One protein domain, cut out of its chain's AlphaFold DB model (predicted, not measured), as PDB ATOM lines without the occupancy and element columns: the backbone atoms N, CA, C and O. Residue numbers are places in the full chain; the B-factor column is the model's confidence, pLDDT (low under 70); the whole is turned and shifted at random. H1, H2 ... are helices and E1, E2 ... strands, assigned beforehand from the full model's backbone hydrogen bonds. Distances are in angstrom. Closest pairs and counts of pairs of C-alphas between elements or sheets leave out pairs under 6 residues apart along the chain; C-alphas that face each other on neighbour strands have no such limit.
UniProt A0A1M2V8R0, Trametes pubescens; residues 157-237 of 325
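AT A GLANCE: This is residues 157 to 237 of the 325 residues of a protein of Trametes pubescens (UniProt A0A1M2V8R0). A single long helix, H2, runs alongside one face of a narrow ribbon of two parallel strands, E1 and E2, with the short helices H1 and H3 at one end of the ribbon. Residues 157 to 186, with no named element, run along this body and make a loop on the way to H1. E1, H2 with H3, and E2 form a strand-helix-strand unit, two parallel neighbour strands with helices between them, its crossover right-handed. The printed part has 81 residues, in the order H1, E1, H2, H3, E2; the class is mixed, helices and strands, with 36 residues, under half, in named elements. It is compact, with a radius of gyration of the C-alphas of 13.5 A, and spans 42 by 27 by 18 A, only just elongated.

IN THESE COORDINATES: H1 is residues 187 to 190, beginning at C-alpha 187 (125.516, 76.495, 104.366). E1, residues 193 to 198, is 16.6 A long. H2, residues 204 to 219, measures 22.6 A. H3 is residues 222 to 225. E2, residues 230 to 235, is 16.3 A long, ending at C-alpha 235 (105.075, 65.342, 119.116).

HOW THE PARTS SIT: E1 and E2 are parallel at 11 degrees; N 195 and O 231 are within hydrogen-bond range at 2.9 A. The closest C-alphas of H2 and E1, Phe 197 and Ala 206, are 7.0 A apart; those of H2 and E2, Ala 206 and Met 234, 7.5 A. H3 is close but not clearly touching to H2, closest C-alphas Tyr 217 and Gln 225, 6.3 A. H1 and H2 are apart. Every O i to N i+4 pair in H2 is within hydrogen-bond range; H1 and H3 are too short for such a pair.

THE WHOLE: The farthest C-alphas, Tyr 157 and Thr 223, are 42.1 A apart. The printed part has no cut, and its four links between named elements are tight. The model's pLDDT is under 70 at residues 173 to 177.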
ATOM      1  N   TYR A 157      90.607  65.358 119.000       74.62
ATOM      2  CA  TYR A 157      90.140  66.122 117.854       74.62
ATOM      3  C   TYR A 157      90.684  65.503 116.567       74.62
ATOM      4  O   TYR A 157      91.866  65.612 116.235       74.62
ATOM      5  N   SER A 158      89.798  64.845 115.822       75.56
ATOM      6  CA  SER A 158      90.141  64.255 114.531       75.56
ATOM      7  C   SER A 158      90.429  65.310 113.461       75.56
ATOM      8  O   SER A 158      91.150  65.011 112.522       75.56
ATOM      9  N   ILE A 159      89.906  66.532 113.563       81.56
ATOM     10  CA  ILE A 159      90.122  67.576 112.555       81.56
ATOM     11  C   ILE A 159      90.204  68.936 113.262       81.56
ATOM     12  O   ILE A 159      89.276  69.325 113.977       81.56
ATOM     13  N   GLY A 160      91.308  69.660 113.076       81.19
ATOM     14  CA  GLY A 160      91.431  71.076 113.441       81.19
ATOM     15  C   GLY A 160      90.520  71.977 112.590       81.19
ATOM     16  O   GLY A 160      90.067  71.600 111.510       81.19
ATOM     17  N   ASN A 161      90.245  73.199 113.031       80.00
ATOM     18  CA  ASN A 161      89.400  74.141 112.267       80.00
ATOM     19  C   ASN A 161      90.136  75.419 111.872       80.00
ATOM     20  O   ASN A 161      89.588  76.280 111.191       80.00
ATOM     21  N   ASP A 162      91.379  75.542 112.302       81.38
ATOM     22  CA  ASP A 162      92.256  76.641 111.979       81.38
ATOM     23  C   ASP A 162      92.868  76.485 110.575       81.38
ATOM     24  O   ASP A 162      93.018  75.360 110.072       81.38
ATOM     25  N   PRO A 163      93.210  77.608 109.914       85.31
ATOM     26  CA  PRO A 163      93.919  77.580 108.645       85.31
ATOM     27  C   PRO A 163      95.234  76.810 108.751       85.31
ATOM     28  O   PRO A 163      95.924  76.856 109.769       85.31
ATOM     29  N   VAL A 164      95.622  76.141 107.665       89.19
ATOM     30  CA  VAL A 164      96.928  75.481 107.603       89.19
ATOM     31  C   VAL A 164      98.028  76.527 107.765       89.19
ATOM     32  O   VAL A 164      98.064  77.529 107.054       89.19
ATOM     33  N   ILE A 165      98.945  76.254 108.688       89.75
ATOM     34  CA  ILE A 165     100.152  77.054 108.908       89.75
ATOM     35  C   ILE A 165     101.310  76.307 108.262       89.75
ATOM     36  O   ILE A 165     101.576  75.151 108.592       89.75
ATOM     37  N   ASN A 166     101.993  76.989 107.355       90.31
ATOM     38  CA  ASN A 166     103.247  76.562 106.769       90.31
ATOM     39  C   ASN A 166     104.372  77.364 107.432       90.31
ATOM     40  O   ASN A 166     104.522  78.552 107.154       90.31
ATOM     41  N   LEU A 167     105.187  76.721 108.270       90.94
ATOM     42  CA  LEU A 167     106.237  77.414 109.029       90.94
ATOM     43  C   LEU A 167     107.348  78.014 108.151       90.94
ATOM     44  O   LEU A 167     108.174  78.773 108.651       90.94
ATOM     45  N   VAL A 168     107.386  77.703 106.851       90.19
ATOM     46  CA  VAL A 168     108.258  78.397 105.889       90.19
ATOM     47  C   VAL A 168     107.755  79.808 105.577       90.19
ATOM     48  O   VAL A 168     108.554  80.723 105.395       90.19
ATOM     49  N   GLU A 169     106.439  79.991 105.529       87.12
ATOM     50  CA  GLU A 169     105.776  81.250 105.164       87.12
ATOM     51  C   GLU A 169     105.378  82.085 106.393       87.12
ATOM     52  O   GLU A 169     104.824  83.173 106.254       87.12
ATOM     53  N   GLY A 170     105.704  81.602 107.595       83.94
ATOM     54  CA  GLY A 170     105.478  82.284 108.867       83.94
ATOM     55  C   GLY A 170     104.315  81.706 109.681       83.94
ATOM     56  O   GLY A 170     103.800  80.621 109.414       83.94
ATOM     57  N   TRP A 171     103.908  82.441 110.718       79.25
ATOM     58  CA  TRP A 171     102.952  81.996 111.744       79.25
ATOM     59  C   TRP A 171     101.496  82.437 111.490       79.25
ATOM     60  O   TRP A 171     100.735  82.675 112.429       79.25
ATOM     61  N   GLY A 172     101.083  82.561 110.227       72.00
ATOM     62  CA  GLY A 172      99.723  82.989 109.873       72.00
ATOM     63  C   GLY A 172      99.475  84.487 110.110       72.00
ATOM     64  O   GLY A 172     100.281  85.318 109.711       72.00
ATOM     65  N   SER A 173      98.346  84.854 110.734       61.22
ATOM     66  CA  SER A 173      97.813  86.233 110.796       61.22
ATOM     67  C   SER A 173      98.541  87.204 111.743       61.22
ATOM     68  O   SER A 173      97.983  88.248 112.092       61.22
ATOM     69  N   ARG A 174      99.744  86.871 112.224       58.53
ATOM     70  CA  ARG A 174     100.533  87.795 113.049       58.53
ATOM     71  C   ARG A 174     101.184  88.855 112.159       58.53
ATOM     72  O   ARG A 174     101.578  88.593 111.033       58.53
ATOM     73  N   THR A 175     101.253  90.074 112.681       52.31
ATOM     74  CA  THR A 175     101.632  91.313 111.981       52.31
ATOM     75  C   THR A 175     103.092  91.390 111.525       52.31
ATOM     76  O   THR A 175     103.460  92.356 110.863       52.31
ATOM     77  N   GLU A 176     103.922  90.396 111.842       57.59
ATOM     78  CA  GLU A 176     105.315  90.308 111.404       57.59
ATOM     79  C   GLU A 176     105.492  89.084 110.502       57.59
ATOM     80  O   GLU A 176     105.081  87.971 110.836       57.59
ATOM     81  N   SER A 177     106.081  89.293 109.322       62.44
ATOM     82  CA  SER A 177     106.362  88.215 108.382       62.44
ATOM     83  C   SER A 177     107.590  87.431 108.856       62.44
ATOM     84  O   SER A 177     108.711  87.707 108.425       62.44
ATOM     85  N   ASP A 178     107.385  86.438 109.719       74.31
ATOM     86  CA  ASP A 178     108.404  85.454 110.126       74.31
ATOM     87  C   ASP A 178     108.723  84.457 108.990       74.31
ATOM     88  O   ASP A 178     108.772  83.242 109.180       74.31
ATOM     89  N   ILE A 179     108.893  84.966 107.768       85.06
ATOM     90  CA  ILE A 179     109.153  84.160 106.576       85.06
ATOM     91  C   ILE A 179     110.586  83.640 106.640       85.06
ATOM     92  O   ILE A 179     111.555  84.401 106.737       85.06
ATOM     93  N   LEU A 180     110.731  82.326 106.506       87.19
ATOM     94  CA  LEU A 180     112.026  81.672 106.477       87.19
ATOM     95  C   LEU A 180     112.628  81.735 105.067       87.19
ATOM     96  O   LEU A 180     112.396  80.882 104.212       87.19
ATOM     97  N   ASP A 181     113.465  82.743 104.827       89.06
ATOM     98  CA  ASP A 181     114.179  82.894 103.557       89.06
ATOM     99  C   ASP A 181     115.413  81.975 103.482       89.06
ATOM    100  O   ASP A 181     116.526  82.322 103.898       89.06
ATOM    101  N   PHE A 182     115.230  80.791 102.897       91.00
ATOM    102  CA  PHE A 182     116.292  79.797 102.722       91.00
ATOM    103  C   PHE A 182     117.480  80.287 101.876       91.00
ATOM    104  O   PHE A 182     118.607  79.798 102.035       91.00
ATOM    105  N   ASN A 183     117.282  81.279 101.000       88.50
ATOM    106  CA  ASN A 183     118.377  81.839 100.211       88.50
ATOM    107  C   ASN A 183     119.330  82.678 101.065       88.50
ATOM    108  O   ASN A 183     120.517  82.745 100.737       88.50
ATOM    109  N   LYS A 184     118.863  83.227 102.189       91.19
ATOM    110  CA  LYS A 184     119.690  83.986 103.139       91.19
ATOM    111  C   LYS A 184     120.389  83.116 104.181       91.19
ATOM    112  O   LYS A 184     121.292  83.590 104.865       91.19
ATOM    113  N   LEU A 185     120.022  81.839 104.296       92.25
ATOM    114  CA  LEU A 185     120.663  80.925 105.239       92.25
ATOM    115  C   LEU A 185     122.091  80.561 104.803       92.25
ATOM    116  O   LEU A 185     122.367  80.340 103.614       92.25
ATOM    117  N   SER A 186     122.988  80.467 105.794       93.12
ATOM    118  CA  SER A 186     124.345  79.940 105.611       93.12
ATOM    119  C   SER A 186     124.306  78.453 105.244       93.12
ATOM    120  O   SER A 186     123.298  77.775 105.464       93.12
ATOM    121  N   ARG A 187     125.412  77.925 104.705       93.38
ATOM    122  CA  ARG A 187     125.516  76.495 104.366       93.38
ATOM    123  C   ARG A 187     125.274  75.607 105.584       93.38
ATOM    124  O   ARG A 187     124.551  74.620 105.486       93.38
ATOM    125  N   GLU A 188     125.839  75.986 106.725       92.69
ATOM    126  CA  GLU A 188     125.735  75.247 107.981       92.69
ATOM    127  C   GLU A 188     124.279  75.168 108.423       92.69
ATOM    128  O   GLU A 188     123.799  74.076 108.711       92.69
ATOM    129  N   ARG A 189     123.552  76.295 108.434       93.31
ATOM    130  CA  ARG A 189     122.132  76.329 108.825       93.31
ATOM    131  C   ARG A 189     121.261  75.524 107.865       93.31
ATOM    132  O   ARG A 189     120.471  74.702 108.310       93.31
ATOM    133  N   LEU A 190     121.472  75.695 106.561       93.81
ATOM    134  CA  LEU A 190     120.711  74.999 105.520       93.81
ATOM    135  C   LEU A 190     120.846  73.465 105.592       93.81
ATOM    136  O   LEU A 190     119.944  72.740 105.182       93.81
ATOM    137  N   SER A 191     121.969  72.979 106.128       93.56
ATOM    138  CA  SER A 191     122.270  71.552 106.273       93.56
ATOM    139  C   SER A 191     121.755  70.889 107.555       93.56
ATOM    140  O   SER A 191     122.001  69.697 107.751       93.56
ATOM    141  N   GLN A 192     121.076  71.634 108.433       93.56
ATOM    142  CA  GLN A 192     120.594  71.134 109.729       93.56
ATOM    143  C   GLN A 192     119.283  71.801 110.172       93.56
ATOM    144  O   GLN A 192     119.061  72.053 111.355       93.56
ATOM    145  N   MET A 193     118.412  72.120 109.219       92.25
ATOM    146  CA  MET A 193     117.127  72.740 109.526       92.25
ATOM    147  C   MET A 193     116.247  71.769 110.312       92.25
ATOM    148  O   MET A 193     116.148  70.596 109.954       92.25
ATOM    149  N   ALA A 194     115.585  72.254 111.359       93.25
ATOM    150  CA  ALA A 194     114.687  71.448 112.174       93.25
ATOM    151  C   ALA A 194     113.395  72.208 112.485       93.25
ATOM    152  O   ALA A 194     113.438  73.394 112.810       93.25
ATOM    153  N   PHE A 195     112.264  71.509 112.411       93.69
ATOM    154  CA  PHE A 195     110.945  72.007 112.791       93.69
ATOM    155  C   PHE A 195     110.375  71.118 113.892       93.69
ATOM    156  O   PHE A 195     110.426  69.892 113.790       93.69
ATOM    157  N   LEU A 196     109.823  71.734 114.935       93.62
ATOM    158  CA  LEU A 196     109.182  71.041 116.045       93.62
ATOM    159  C   LEU A 196     107.693  71.374 116.056       93.62
ATOM    160  O   LEU A 196     107.321  72.542 116.133       93.62
ATOM    161  N   PHE A 197     106.861  70.340 116.046       93.50
ATOM    162  CA  PHE A 197     105.418  70.437 116.220       93.50
ATOM    163  C   PHE A 197     105.057  69.823 117.571       93.50
ATOM    164  O   PHE A 197     105.015  68.603 117.706       93.50
ATOM    165  N   GLY A 198     104.866  70.672 118.584       89.31
ATOM    166  CA  GLY A 198     104.390  70.264 119.907       89.31
ATOM    167  C   GLY A 198     102.867  70.316 119.962       89.31
ATOM    168  O   GLY A 198     102.312  71.406 120.041       89.31
ATOM    169  N   GLY A 199     102.213  69.156 119.905       89.81
ATOM    170  CA  GLY A 199     100.771  69.057 119.664       89.81
ATOM    171  C   GLY A 199     100.475  69.060 118.167       89.81
ATOM    172  O   GLY A 199      99.846  69.980 117.655       89.81
ATOM    173  N   VAL A 200     101.009  68.071 117.446       93.56
ATOM    174  CA  VAL A 200     100.890  67.982 115.984       93.56
ATOM    175  C   VAL A 200      99.449  67.764 115.506       93.56
ATOM    176  O   VAL A 200      99.117  68.144 114.383       93.56
ATOM    177  N   GLY A 201      98.582  67.210 116.358       92.38
ATOM    178  CA  GLY A 201      97.156  67.068 116.107       92.38
ATOM    179  C   GLY A 201      96.871  66.201 114.886       92.38
ATOM    180  O   GLY A 201      97.155  65.007 114.871       92.38
ATOM    181  N   ASP A 202      96.249  66.784 113.864       91.81
ATOM    182  CA  ASP A 202      95.985  66.131 112.572       91.81
ATOM    183  C   ASP A 202      97.066  66.290 111.526       91.81
ATOM    184  O   ASP A 202      96.854  65.983 110.353       91.81
ATOM    185  N   GLY A 203      98.230  66.757 111.952       94.25
ATOM    186  CA  GLY A 203      99.378  66.893 111.091       94.25
ATOM    187  C   GLY A 203      99.222  67.996 110.056       94.25
ATOM    188  O   GLY A 203     100.173  68.214 109.315       94.25
ATOM    189  N   ARG A 204      98.107  68.746 109.993       93.12
ATOM    190  CA  ARG A 204      97.872  69.746 108.934       93.12
ATOM    191  C   ARG A 204      99.024  70.734 108.784       93.12
ATOM    192  O   ARG A 204      99.465  70.993 107.669       93.12
ATOM    193  N   HIS A 205      99.554  71.239 109.898       94.25
ATOM    194  CA  HIS A 205     100.652  72.206 109.894       94.25
ATOM    195  C   HIS A 205     101.980  71.534 109.549       94.25
ATOM    196  O   HIS A 205     102.803  72.117 108.846       94.25
ATOM    197  N   ALA A 206     102.178  70.290 109.991       95.50
ATOM    198  CA  ALA A 206     103.355  69.507 109.642       95.50
ATOM    199  C   ALA A 206     103.376  69.193 108.139       95.50
ATOM    200  O   ALA A 206     104.363  69.489 107.471       95.50
ATOM    201  N   PHE A 207     102.274  68.689 107.579       94.62
ATOM    202  CA  PHE A 207     102.123  68.419 106.149       94.62
ATOM    203  C   PHE A 207     102.192  69.699 105.310       94.62
ATOM    204  O   PHE A 207     102.908  69.727 104.311       94.62
ATOM    205  N   GLY A 208     101.538  70.781 105.743       94.38
ATOM    206  CA  GLY A 208     101.650  72.094 105.104       94.38
ATOM    207  C   GLY A 208     103.092  72.607 105.083       94.38
ATOM    208  O   GLY A 208     103.574  73.071 104.052       94.38
ATOM    209  N   THR A 209     103.822  72.431 106.185       95.12
ATOM    210  CA  THR A 209     105.247  72.779 106.265       95.12
ATOM    211  C   THR A 209     106.112  71.874 105.386       95.12
ATOM    212  O   THR A 209     107.048  72.370 104.770       95.12
ATOM    213  N   ILE A 210     105.809  70.576 105.252       94.88
ATOM    214  CA  ILE A 210     106.506  69.683 104.305       94.88
ATOM    215  C   ILE A 210     106.338  70.193 102.868       94.88
ATOM    216  O   ILE A 210     107.323  70.258 102.129       94.88
ATOM    217  N   CYS A 211     105.123  70.589 102.478       94.75
ATOM    218  CA  CYS A 211     104.869  71.194 101.169       94.75
ATOM    219  C   CYS A 211     105.677  72.488 100.984       94.75
ATOM    220  O   CYS A 211     106.413  72.605 100.005       94.75
ATOM    221  N   GLY A 212     105.633  73.403 101.956       94.25
ATOM    222  CA  GLY A 212     106.399  74.652 101.910       94.25
ATOM    223  C   GLY A 212     107.913  74.442 101.845       94.25
ATOM    224  O   GLY A 212     108.610  75.107 101.080       94.25
ATOM    225  N   VAL A 213     108.436  73.473 102.598       94.94
ATOM    226  CA  VAL A 213     109.846  73.061 102.551       94.94
ATOM    227  C   VAL A 213     110.213  72.540 101.165       94.94
ATOM    228  O   VAL A 213     111.278  72.878 100.648       94.94
ATOM    229  N   PHE A 214     109.350  71.733 100.544       94.75
ATOM    230  CA  PHE A 214     109.584  71.219  99.198       94.75
ATOM    231  C   PHE A 214     109.570  72.330  98.141       94.75
ATOM    232  O   PHE A 214     110.426  72.349  97.251       94.75
ATOM    233  N   ASP A 215     108.646  73.283  98.246       94.44
ATOM    234  CA  ASP A 215     108.599  74.441  97.353       94.44
ATOM    235  C   ASP A 215     109.840  75.325  97.508       94.44
ATOM    236  O   ASP A 215     110.483  75.667  96.509       94.44
ATOM    237  N   ALA A 216     110.263  75.584  98.745       93.00
ATOM    238  CA  ALA A 216     111.511  76.284  99.020       93.00
ATOM    239  C   ALA A 216     112.733  75.534  98.469       93.00
ATOM    240  O   ALA A 216     113.595  76.145  97.837       93.00
ATOM    241  N   TYR A 217     112.801  74.211  98.641       94.56
ATOM    242  CA  TYR A 217     113.875  73.378  98.099       94.56
ATOM    243  C   TYR A 217     113.979  73.492  96.572       94.56
ATOM    244  O   TYR A 217     115.073  73.706  96.042       94.56
ATOM    245  N   LYS A 218     112.852  73.412  95.855       95.44
ATOM    246  CA  LYS A 218     112.827  73.568  94.390       95.44
ATOM    247  C   LYS A 218     113.336  74.939  93.943       95.44
ATOM    248  O   LYS A 218     113.982  75.024  92.901       95.44
ATOM    249  N   ALA A 219     113.072  75.987  94.724       93.56
ATOM    250  CA  ALA A 219     113.514  77.350  94.432       93.56
ATOM    251  C   ALA A 219     115.005  77.601  94.735       93.56
ATOM    252  O   ALA A 219     115.562  78.606  94.290       93.56
ATOM    253  N   LEU A 220     115.675  76.713  95.480       94.69
ATOM    254  CA  LEU A 220     117.095  76.865  95.799       94.69
ATOM    255  C   LEU A 220     117.999  76.596  94.584       94.69
ATOM    256  O   LEU A 220     117.736  75.690  93.793       94.69
ATOM    257  N   PRO A 221     119.154  77.280  94.480       94.81
ATOM    258  CA  PRO A 221     120.205  76.891  93.545       94.81
ATOM    259  C   PRO A 221     120.671  75.447  93.780       94.81
ATOM    260  O   PRO A 221     120.764  75.004  94.927       94.81
ATOM    261  N   ARG A 222     121.078  74.731  92.720       94.81
ATOM    262  CA  ARG A 222     121.547  73.326  92.808       94.81
ATOM    263  C   ARG A 222     122.637  73.099  93.865       94.81
ATOM    264  O   ARG A 222     122.649  72.075  94.540       94.81
ATOM    265  N   THR A 223     123.535  74.068  94.044       94.44
ATOM    266  CA  THR A 223     124.603  74.016  95.060       94.44
ATOM    267  C   THR A 223     124.061  74.020  96.490       94.44
ATOM    268  O   THR A 223     124.642  73.384  97.365       94.44
ATOM    269  N   LYS A 224     122.946  74.717  96.726       94.25
ATOM    270  CA  LYS A 224     122.234  74.753  98.005       94.25
ATOM    271  C   LYS A 224     121.326  73.535  98.181       94.25
ATOM    272  O   LYS A 224     121.297  72.979  99.272       94.25
ATOM    273  N   GLN A 225     120.674  73.063  97.116       94.75
ATOM    274  CA  GLN A 225     119.889  71.820  97.136       94.75
ATOM    275  C   GLN A 225     120.728  70.614  97.584       94.75
ATOM    276  O   GLN A 225     120.260  69.809  98.381       94.75
ATOM    277  N   ALA A 226     121.983  70.513  97.131       94.44
ATOM    278  CA  ALA A 226     122.871  69.394  97.463       94.44
ATOM    279  C   ALA A 226     123.220  69.279  98.960       94.44
ATOM    280  O   ALA A 226     123.573  68.199  99.432       94.44
ATOM    281  N   ILE A 227     123.145  70.384  99.706       94.56
ATOM    282  CA  ILE A 227     123.442  70.423 101.145       94.56
ATOM    283  C   ILE A 227     122.184  70.566 102.002       94.56
ATOM    284  O   ILE A 227     122.290  70.552 103.224       94.56
ATOM    285  N   PHE A 228     121.018  70.735 101.376       94.31
ATOM    286  CA  PHE A 228     119.760  70.985 102.058       94.31
ATOM    287  C   PHE A 228     119.336  69.760 102.860       94.31
ATOM    288  O   PHE A 228     119.190  68.669 102.308       94.31
ATOM    289  N   ARG A 229     119.126  69.936 104.165       92.81
ATOM    290  CA  ARG A 229     118.588  68.883 105.029       92.81
ATOM    291  C   ARG A 229     117.619  69.474 106.030       92.81
ATOM    292  O   ARG A 229     117.941  70.450 106.706       92.81
ATOM    293  N   THR A 230     116.470  68.826 106.147       92.38
ATOM    294  CA  THR A 230     115.396  69.199 107.063       92.38
ATOM    295  C   THR A 230     115.001  68.018 107.928       92.38
ATOM    296  O   THR A 230     114.860  66.900 107.437       92.38
ATOM    297  N   HIS A 231     114.783  68.284 109.208       93.81
ATOM    298  CA  HIS A 231     114.244  67.352 110.180       93.81
ATOM    299  C   HIS A 231     112.917  67.889 110.716       93.81
ATOM    300  O   HIS A 231     112.798  69.077 111.003       93.81
ATOM    301  N   LEU A 232     111.915  67.024 110.846       93.88
ATOM    302  CA  LEU A 232     110.646  67.364 111.475       93.88
ATOM    303  C   LEU A 232     110.463  66.461 112.688       93.88
ATOM    304  O   LEU A 232     110.538  65.239 112.575       93.88
ATOM    305  N   THR A 233     110.206  67.067 113.839       94.19
ATOM    306  CA  THR A 233     109.825  66.365 115.060       94.19
ATOM    307  C   THR A 233     108.338  66.601 115.302       94.19
ATOM    308  O   THR A 233     107.922  67.724 115.586       94.19
ATOM    309  N   MET A 234     107.540  65.543 115.169       94.06
ATOM    310  CA  MET A 234     106.097  65.552 115.418       94.06
ATOM    311  C   MET A 234     105.844  64.945 116.800       94.06
ATOM    312  O   MET A 234     106.097  63.758 117.004       94.06
ATOM    313  N   LEU A 235     105.400  65.763 117.754       92.25
ATOM    314  CA  LEU A 235     105.075  65.342 119.116       92.25
ATOM    315  C   LEU A 235     103.597  65.574 119.385       92.25
ATOM    316  O   LEU A 235     103.039  66.601 119.007       92.25
ATOM    317  N   ASP A 236     102.986  64.655 120.116       91.00
ATOM    318  CA  ASP A 236     101.633  64.830 120.616       91.00
ATOM    319  C   ASP A 236     101.476  64.153 121.969       91.00
ATOM    320  O   ASP A 236     102.146  63.163 122.269       91.00
ATOM    321  N   ILE A 237     100.557  64.678 122.772       85.12
ATOM    322  CA  ILE A 237     100.111  64.004 123.985       85.12
ATOM    323  C   ILE A 237      99.170  62.843 123.641       85.12
ATOM    324  O   ILE A 237      99.087  61.874 124.399       85.12
TER     325      ILE A 237